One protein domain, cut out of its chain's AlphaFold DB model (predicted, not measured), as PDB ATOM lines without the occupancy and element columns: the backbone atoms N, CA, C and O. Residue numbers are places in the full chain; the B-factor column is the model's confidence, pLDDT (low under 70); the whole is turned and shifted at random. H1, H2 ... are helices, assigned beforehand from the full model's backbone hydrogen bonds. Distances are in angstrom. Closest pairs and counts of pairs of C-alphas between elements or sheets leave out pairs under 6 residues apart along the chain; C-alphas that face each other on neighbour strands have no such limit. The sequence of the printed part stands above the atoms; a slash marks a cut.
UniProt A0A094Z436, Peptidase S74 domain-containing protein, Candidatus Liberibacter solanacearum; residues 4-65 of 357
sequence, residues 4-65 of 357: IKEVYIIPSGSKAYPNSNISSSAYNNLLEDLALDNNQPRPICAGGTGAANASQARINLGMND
ATOM      1  N   ILE A   4       1.750  46.120 174.786       84.38
ATOM      2  CA  ILE A   4       1.000  46.156 176.046       84.38
ATOM      3  C   ILE A   4       0.441  44.757 176.270       84.38
ATOM      4  O   ILE A   4      -0.256  44.232 175.407       84.38
ATOM      5  N   LYS A   5       0.742  44.154 177.429       82.69
ATOM      6  CA  LYS A   5       0.316  42.784 177.772       82.69
ATOM      7  C   LYS A   5       0.629  41.775 176.648       82.69
ATOM      8  O   LYS A   5      -0.243  41.018 176.242       82.69
ATOM      9  N   GLU A   6       1.857  41.819 176.125       82.31
ATOM     10  CA  GLU A   6       2.362  40.985 175.014       82.31
ATOM     11  C   GLU A   6       1.719  41.192 173.632       82.31
ATOM     12  O   GLU A   6       2.163  40.584 172.662       82.31
ATOM     13  N   VAL A   7       0.763  42.114 173.492       85.12
ATOM     14  CA  VAL A   7       0.179  42.482 172.197       85.12
ATOM     15  C   VAL A   7       0.906  43.711 171.653       85.12
ATOM     16  O   VAL A   7       0.965  44.757 172.305       85.12
ATOM     17  N   TYR A   8       1.490  43.594 170.465       89.38
ATOM     18  CA  TYR A   8       1.995  44.712 169.680       89.38
ATOM     19  C   TYR A   8       0.859  45.655 169.286       89.38
ATOM     20  O   TYR A   8      -0.183  45.236 168.782       89.38
ATOM     21  N   ILE A   9       1.086  46.948 169.483       87.81
ATOM     22  CA  ILE A   9       0.116  47.988 169.156       87.81
ATOM     23  C   ILE A   9       0.777  48.960 168.189       87.81
ATOM     24  O   ILE A   9       1.898  49.414 168.421       87.81
ATOM     25  N   ILE A  10       0.067  49.299 167.112       87.75
ATOM     26  CA  ILE A  10       0.498  50.340 166.178       87.75
ATOM     27  C   ILE A  10       0.565  51.666 166.959       87.75
ATOM     28  O   ILE A  10      -0.448  52.055 167.547       87.75
ATOM     29  N   PRO A  11       1.715  52.370 166.990       87.69
ATOM     30  CA  PRO A  11       1.833  53.626 167.724       87.69
ATOM     31  C   PRO A  11       0.765  54.633 167.281       87.69
ATOM     32  O   PRO A  11       0.487  54.774 166.086       87.69
ATOM     33  N   SER A  12       0.177  55.352 168.237       82.56
ATOM     34  CA  SER A  12      -0.828  56.377 167.937       82.56
ATOM     35  C   SER A  12      -0.267  57.436 166.976       82.56
ATOM     36  O   SER A  12       0.896  57.818 167.087       82.56
ATOM     37  N   GLY A  13      -1.079  57.880 166.013       84.81
ATOM     38  CA  GLY A  13      -0.666  58.825 164.965       84.81
ATOM     39  C   GLY A  13       0.079  58.206 163.776       84.81
ATOM     40  O   GLY A  13       0.408  58.926 162.841       84.81
ATOM     41  N   SER A  14       0.311  56.887 163.762       85.94
ATOM     42  CA  SER A  14       1.065  56.244 162.673       85.94
ATOM     43  C   SER A  14       0.272  56.034 161.386       85.94
ATOM     44  O   SER A  14       0.913  55.745 160.388       85.94
ATOM     45  N   LYS A  15      -1.070  56.128 161.371       85.38
ATOM     46  CA  LYS A  15      -1.886  55.905 160.158       85.38
ATOM     47  C   LYS A  15      -1.853  57.125 159.229       85.38
ATOM     48  O   LYS A  15      -1.982  58.256 159.687       85.38
ATOM     49  N   ALA A  16      -1.739  56.893 157.924       86.81
ATOM     50  CA  ALA A  16      -1.823  57.942 156.907       86.81
ATOM     51  C   ALA A  16      -3.282  58.221 156.501       86.81
ATOM     52  O   ALA A  16      -4.124  57.318 156.510       86.81
ATOM     53  N   TYR A  17      -3.565  59.460 156.090       84.12
ATOM     54  CA  TYR A  17      -4.892  59.928 155.666       84.12
ATOM     55  C   TYR A  17      -4.966  60.122 154.135       84.12
ATOM     56  O   TYR A  17      -3.918  60.305 153.504       84.12
ATOM     57  N   PRO A  18      -6.168  60.080 153.518       81.56
ATOM     58  CA  PRO A  18      -6.339  60.317 152.080       81.56
ATOM     59  C   PRO A  18      -5.736  61.655 151.626       81.56
ATOM     60  O   PRO A  18      -5.758  62.625 152.379       81.56
ATOM     61  N   ASN A  19      -5.235  61.711 150.386       78.19
ATOM     62  CA  ASN A  19      -4.562  62.880 149.788       78.19
ATOM     63  C   ASN A  19      -3.225  63.273 150.451       78.19
ATOM     64  O   ASN A  19      -2.819  64.432 150.397       78.19
ATOM     65  N   SER A  20      -2.529  62.309 151.061       73.75
ATOM     66  CA  SER A  20      -1.136  62.464 151.496       73.75
ATOM     67  C   SER A  20      -0.144  62.044 150.397       73.75
ATOM     68  O   SER A  20      -0.518  61.409 149.412       73.75
ATOM     69  N   ASN A  21       1.139  62.390 150.566       78.81
ATOM     70  CA  ASN A  21       2.213  62.102 149.597       78.81
ATOM     71  C   ASN A  21       2.479  60.597 149.382       78.81
ATOM     72  O   ASN A  21       3.206  60.223 148.466       78.81
ATOM     73  N   ILE A  22       1.934  59.739 150.246       76.81
ATOM     74  CA  ILE A  22       2.063  58.282 150.209       76.81
ATOM     75  C   ILE A  22       0.652  57.708 150.061       76.81
ATOM     76  O   ILE A  22      -0.296  58.236 150.637       76.81
ATOM     77  N   SER A  23       0.499  56.608 149.317       85.50
ATOM     78  CA  SER A  23      -0.779  55.892 149.242       85.50
ATOM     79  C   SER A  23      -1.216  55.452 150.640       85.50
ATOM     80  O   SER A  23      -0.678  54.494 151.204       85.50
ATOM     81  N   SER A  24      -2.198  56.158 151.203       84.94
ATOM     82  CA  SER A  24      -2.679  55.917 152.563       84.94
ATOM     83  C   SER A  24      -3.214  54.497 152.737       84.94
ATOM     84  O   SER A  24      -3.050  53.913 153.802       84.94
ATOM     85  N   SER A  25      -3.789  53.909 151.683       86.94
ATOM     86  CA  SER A  25      -4.248  52.517 151.690       86.94
ATOM     87  C   SER A  25      -3.082  51.527 151.786       86.94
ATOM     88  O   SER A  25      -3.074  50.701 152.691       86.94
ATOM     89  N   ALA A  26      -2.067  51.634 150.923       86.69
ATOM     90  CA  ALA A  26      -0.944  50.692 150.923       86.69
ATOM     91  C   ALA A  26      -0.121  50.767 152.221       86.69
ATOM     92  O   ALA A  26       0.265  49.744 152.782       86.69
ATOM     93  N   TYR A  27       0.110  51.981 152.723       89.44
ATOM     94  CA  TYR A  27       0.862  52.192 153.954       89.44
ATOM     95  C   TYR A  27       0.096  51.720 155.201       89.44
ATOM     96  O   TYR A  27       0.674  51.050 156.054       89.44
ATOM     97  N   ASN A  28      -1.212  51.991 155.296       90.38
ATOM     98  CA  ASN A  28      -2.010  51.479 156.413       90.38
ATOM     99  C   ASN A  28      -2.141  49.948 156.363       90.38
ATOM    100  O   ASN A  28      -2.061  49.325 157.417       90.38
ATOM    101  N   ASN A  29      -2.240  49.345 155.170       90.62
ATOM    102  CA  ASN A  29      -2.215  47.887 155.017       90.62
ATOM    103  C   ASN A  29      -0.904  47.285 155.545       90.62
ATOM    104  O   ASN A  29      -0.950  46.282 156.242       90.62
ATOM    105  N   LEU A  30       0.252  47.909 155.278       89.56
ATOM    106  CA  LEU A  30       1.543  47.463 155.824       89.56
ATOM    107  C   LEU A  30       1.576  47.528 157.358       89.56
ATOM    108  O   LEU A  30       2.092  46.622 158.007       89.56
ATOM    109  N   LEU A  31       1.050  48.602 157.952       90.19
ATOM    110  CA  LEU A  31       0.991  48.733 159.410       90.19
ATOM    111  C   LEU A  31       0.056  47.698 160.042       90.19
ATOM    112  O   LEU A  31       0.349  47.194 161.126       90.19
ATOM    113  N   GLU A  32      -1.058  47.401 159.375       88.94
ATOM    114  CA  GLU A  32      -2.012  46.376 159.792       88.94
ATOM    115  C   GLU A  32      -1.428  44.965 159.637       88.94
ATOM    116  O   GLU A  32      -1.566  44.167 160.562       88.94
ATOM    117  N   ASP A  33      -0.687  44.690 158.563       87.81
ATOM    118  CA  ASP A  33       0.040  43.431 158.346       87.81
ATOM    119  C   ASP A  33       1.139  43.225 159.399       87.81
ATOM    120  O   ASP A  33       1.182  42.200 160.074       87.81
ATOM    121  N   LEU A  34       1.945  44.261 159.669       88.19
ATOM    122  CA  LEU A  34       2.941  44.245 160.744       88.19
ATOM    123  C   LEU A  34       2.298  43.976 162.111       88.19
ATOM    124  O   LEU A  34       2.876  43.289 162.956       88.19
ATOM    125  N   ALA A  35       1.111  44.542 162.346       88.75
ATOM    126  CA  ALA A  35       0.386  44.307 163.581       88.75
ATOM    127  C   ALA A  35      -0.186  42.895 163.677       88.75
ATOM    128  O   ALA A  35      -0.191  42.324 164.766       88.75
ATOM    129  N   LEU A  36      -0.639  42.328 162.565       87.94
ATOM    130  CA  LEU A  36      -1.143  40.964 162.496       87.94
ATOM    131  C   LEU A  36      -0.008  39.952 162.701       87.94
ATOM    132  O   LEU A  36      -0.110  39.106 163.588       87.94
ATOM    133  N   ASP A  37       1.101  40.113 161.983       86.75
ATOM    134  CA  ASP A  37       2.285  39.248 162.053       86.75
ATOM    135  C   ASP A  37       2.933  39.204 163.440       86.75
ATOM    136  O   ASP A  37       3.461  38.172 163.857       86.75
ATOM    137  N   ASN A  38       2.905  40.322 164.168       88.38
ATOM    138  CA  ASN A  38       3.474  40.389 165.511       88.38
ATOM    139  C   ASN A  38       2.554  39.843 166.608       88.38
ATOM    140  O   ASN A  38       3.039  39.603 167.716       88.38
ATOM    141  N   ASN A  39       1.254  39.702 166.339       90.06
ATOM    142  CA  ASN A  39       0.250  39.358 167.352       90.06
ATOM    143  C   ASN A  39      -0.390  37.991 167.150       90.06
ATOM    144  O   ASN A  39      -0.907  37.417 168.107       90.06
ATOM    145  N   GLN A  40      -0.397  37.486 165.922       87.62
ATOM    146  CA  GLN A  40      -0.979  36.200 165.577       87.62
ATOM    147  C   GLN A  40       0.124  35.258 165.088       87.62
ATOM    148  O   GLN A  40       1.007  35.686 164.343       87.62
ATOM    149  N   PRO A  41       0.098  33.967 165.467       84.12
ATOM    150  CA  PRO A  41       0.959  32.975 164.839       84.12
ATOM    151  C   PRO A  41       0.763  33.001 163.322       84.12
ATOM    152  O   PRO A  41      -0.375  32.972 162.846       84.12
ATOM    153  N   ARG A  42       1.859  33.036 162.552       83.62
ATOM    154  CA  ARG A  42       1.753  33.000 161.089       83.62
ATOM    155  C   ARG A  42       1.016  31.726 160.649       83.62
ATOM    156  O   ARG A  42       1.357  30.637 161.119       83.62
ATOM    157  N   PRO A  43       0.021  31.833 159.751       84.31
ATOM    158  CA  PRO A  43      -0.722  30.675 159.279       84.31
ATOM    159  C   PRO A  43       0.168  29.766 158.423       84.31
ATOM    160  O   PRO A  43       1.140  30.206 157.811       84.31
ATOM    161  N   ILE A  44      -0.201  28.486 158.324       88.81
ATOM    162  CA  ILE A  44       0.575  27.466 157.590       88.81
ATOM    163  C   ILE A  44       0.748  27.836 156.107       88.81
ATOM    164  O   ILE A  44       1.798  27.563 155.525       88.81
ATOM    165  N   CYS A  45      -0.223  28.544 155.521       85.56
ATOM    166  CA  CYS A  45      -0.167  29.010 154.134       85.56
ATOM    167  C   CYS A  45       0.945  30.034 153.865       85.56
ATOM    168  O   CYS A  45       1.401  30.136 152.729       85.56
ATOM    169  N   ALA A  46       1.432  30.737 154.892       84.44
ATOM    170  CA  ALA A  46       2.566  31.652 154.775       84.44
ATOM    171  C   ALA A  46       3.929  30.929 154.836       84.44
ATOM    172  O   ALA A  46       4.964  31.540 154.590       84.44
ATOM    173  N   GLY A  47       3.953  29.627 155.150       85.00
ATOM    174  CA  GLY A  47       5.171  28.845 155.383       85.00
ATOM    175  C   GLY A  47       5.890  28.336 154.129       85.00
ATOM    176  O   GLY A  47       6.661  27.389 154.233       85.00
ATOM    177  N   GLY A  48       5.596  28.875 152.939       87.06
ATOM    178  CA  GLY A  48       6.269  28.515 151.679       87.06
ATOM    179  C   GLY A  48       5.960  27.117 151.125       87.06
ATOM    180  O   GLY A  48       6.330  26.812 149.998       87.06
ATOM    181  N   THR A  49       5.235  26.276 151.869       90.75
ATOM    182  CA  THR A  49       4.826  24.934 151.422       90.75
ATOM    183  C   THR A  49       3.587  24.952 150.524       90.75
ATOM    184  O   THR A  49       3.228  23.914 149.984       90.75
ATOM    185  N   GLY A  50       2.889  26.087 150.382       89.44
ATOM    186  CA  GLY A  50       1.616  26.178 149.647       89.44
ATOM    187  C   GLY A  50       0.439  25.452 150.321       89.44
ATOM    188  O   GLY A  50      -0.625  25.313 149.724       89.44
ATOM    189  N   ALA A  51       0.608  24.973 151.557       93.00
ATOM    190  CA  ALA A  51      -0.397  24.210 152.286       93.00
ATOM    191  C   ALA A  51      -1.248  25.093 153.212       93.00
ATOM    192  O   ALA A  51      -0.726  25.932 153.934       93.00
ATOM    193  N   ALA A  52      -2.558  24.842 153.282       91.94
ATOM    194  CA  ALA A  52      -3.448  25.500 154.250       91.94
ATOM    195  C   ALA A  52      -3.558  24.752 155.597       91.94
ATOM    196  O   ALA A  52      -4.187  25.241 156.530       91.94
ATOM    197  N   ASN A  53      -2.971  23.555 155.710       90.25
ATOM    198  CA  ASN A  53      -3.028  22.720 156.910       90.25
ATOM    199  C   ASN A  53      -1.709  21.965 157.146       90.25
ATOM    200  O   ASN A  53      -0.911  21.763 156.229       90.25
ATOM    201  N   ALA A  54      -1.490  21.524 158.388       90.69
ATOM    202  CA  ALA A  54      -0.233  20.899 158.804       90.69
ATOM    203  C   ALA A  54       0.046  19.567 158.094       90.69
ATOM    204  O   ALA A  54       1.204  19.212 157.893       90.69
ATOM    205  N   SER A  55      -1.002  18.830 157.714       90.94
ATOM    206  CA  SER A  55      -0.851  17.553 157.015       90.94
ATOM    207  C   SER A  55      -0.228  17.759 155.638       90.94
ATOM    208  O   SER A  55       0.819  17.189 155.342       90.94
ATOM    209  N   GLN A  56      -0.807  18.660 154.843       90.88
ATOM    210  CA  GLN A  56      -0.302  18.970 153.510       90.88
ATOM    211  C   GLN A  56       1.077  19.640 153.564       90.88
ATOM    212  O   GLN A  56       1.917  19.357 152.718       90.88
ATOM    213  N   ALA A  57       1.356  20.456 154.587       92.62
ATOM    214  CA  ALA A  57       2.685  21.037 154.775       92.62
ATOM    215  C   ALA A  57       3.760  19.955 154.983       92.62
ATOM    216  O   ALA A  57       4.816  20.023 154.362       92.62
ATOM    217  N   ARG A  58       3.482  18.916 155.789       90.88
ATOM    218  CA  ARG A  58       4.401  17.774 155.972       90.88
ATOM    219  C   ARG A  58       4.610  16.974 154.688       90.88
ATOM    220  O   ARG A  58       5.736  16.569 154.419       90.88
ATOM    221  N   ILE A  59       3.542  16.763 153.913       88.94
ATOM    222  CA  ILE A  59       3.618  16.086 152.608       88.94
ATOM    223  C   ILE A  59       4.521  16.879 151.661       88.94
ATOM    224  O   ILE A  59       5.429  16.319 151.059       88.94
ATOM    225  N   ASN A  60       4.327  18.197 151.583       90.56
ATOM    226  CA  ASN A  60       5.087  19.055 150.674       90.56
ATOM    227  C   ASN A  60       6.558  19.212 151.099       90.56
ATOM    228  O   ASN A  60       7.409  19.475 150.257       90.56
ATOM    229  N   LEU A  61       6.871  19.002 152.382       89.38
ATOM    230  CA  LEU A  61       8.244  18.889 152.888       89.38
ATOM    231  C   LEU A  61       8.870  17.497 152.654       89.38
ATOM    232  O   LEU A  61      10.019  17.286 153.029       89.38
ATOM    233  N   GLY A  62       8.129  16.538 152.086       85.62
ATOM    234  CA  GLY A  62       8.597  15.168 151.851       85.62
ATOM    235  C   GLY A  62       8.719  14.320 153.122       85.62
ATOM    236  O   GLY A  62       9.342  13.263 153.105       85.62
ATOM    237  N   MET A  63       8.133  14.751 154.241       82.50
ATOM    238  CA  MET A  63       8.267  14.073 155.540       82.50
ATOM    239  C   MET A  63       7.315  12.877 155.710       82.50
ATOM    240  O   MET A  63       7.303  12.242 156.763       82.50
ATOM    241  N   ASN A  64       6.475  12.591 154.715       81.19
ATOM    242  CA  ASN A  64       5.494  11.504 154.731       81.19
ATOM    243  C   ASN A  64       5.974  10.225 154.023       81.19
ATOM    244  O   ASN A  64       5.212   9.262 153.971       81.19
ATOM    245  N   ASP A  65       7.195  10.211 153.485       78.94
ATOM    246  CA  ASP A  65       7.789   9.048 152.826       78.94
ATOM    247  C   ASP A  65       9.121   8.683 153.493       78.94
ATOM    248  O   ASP A  65      10.052   9.488 153.556       78.94
TER     249      ASP A  65
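Overview. This is residues 4 to 65 of the 357 residues of the protein "Peptidase S74 domain-containing protein" of Candidatus Liberibacter solanacearum (UniProt A0A094Z436). There is little regular structure here: a long unnamed stretch, residues 4 to 23, leads to a turn where residues 18 to 23 stick out, and from there the helix H1 folds back. A looping link then leads away to a short helix, H2, near the opposite end of an open, extended, flat outline. The printed part has 62 residues with two named helices, H1 then H2, and no named strand; the class is all helix, with 23 residues in named elements. The radius of gyration of the C-alphas is 17.2 A, and the spans are 54 by 30 by 11 A.

Arrangement. Go on from residue 23 and you reach H1, residues 24 to 39; past a long link of 14 residues comes H2, residues 54 to 60. H1 and H2 are apart. In both helices every O i to N i+4 pair is within hydrogen-bond range.

Along the chain. Find C-alpha 24 at (-2.679, 55.917, 152.563); from there H1 runs 22.4 A to C-alpha 39. H2 ends at C-alpha 60, (5.087, 19.055, 150.674).

Size, cuts and confidence. The C-alphas of Asn 19 and Asp 65 are the two farthest apart, 55.3 A. The printed part has no cut, and no printed residue is under 70 in pLDDT.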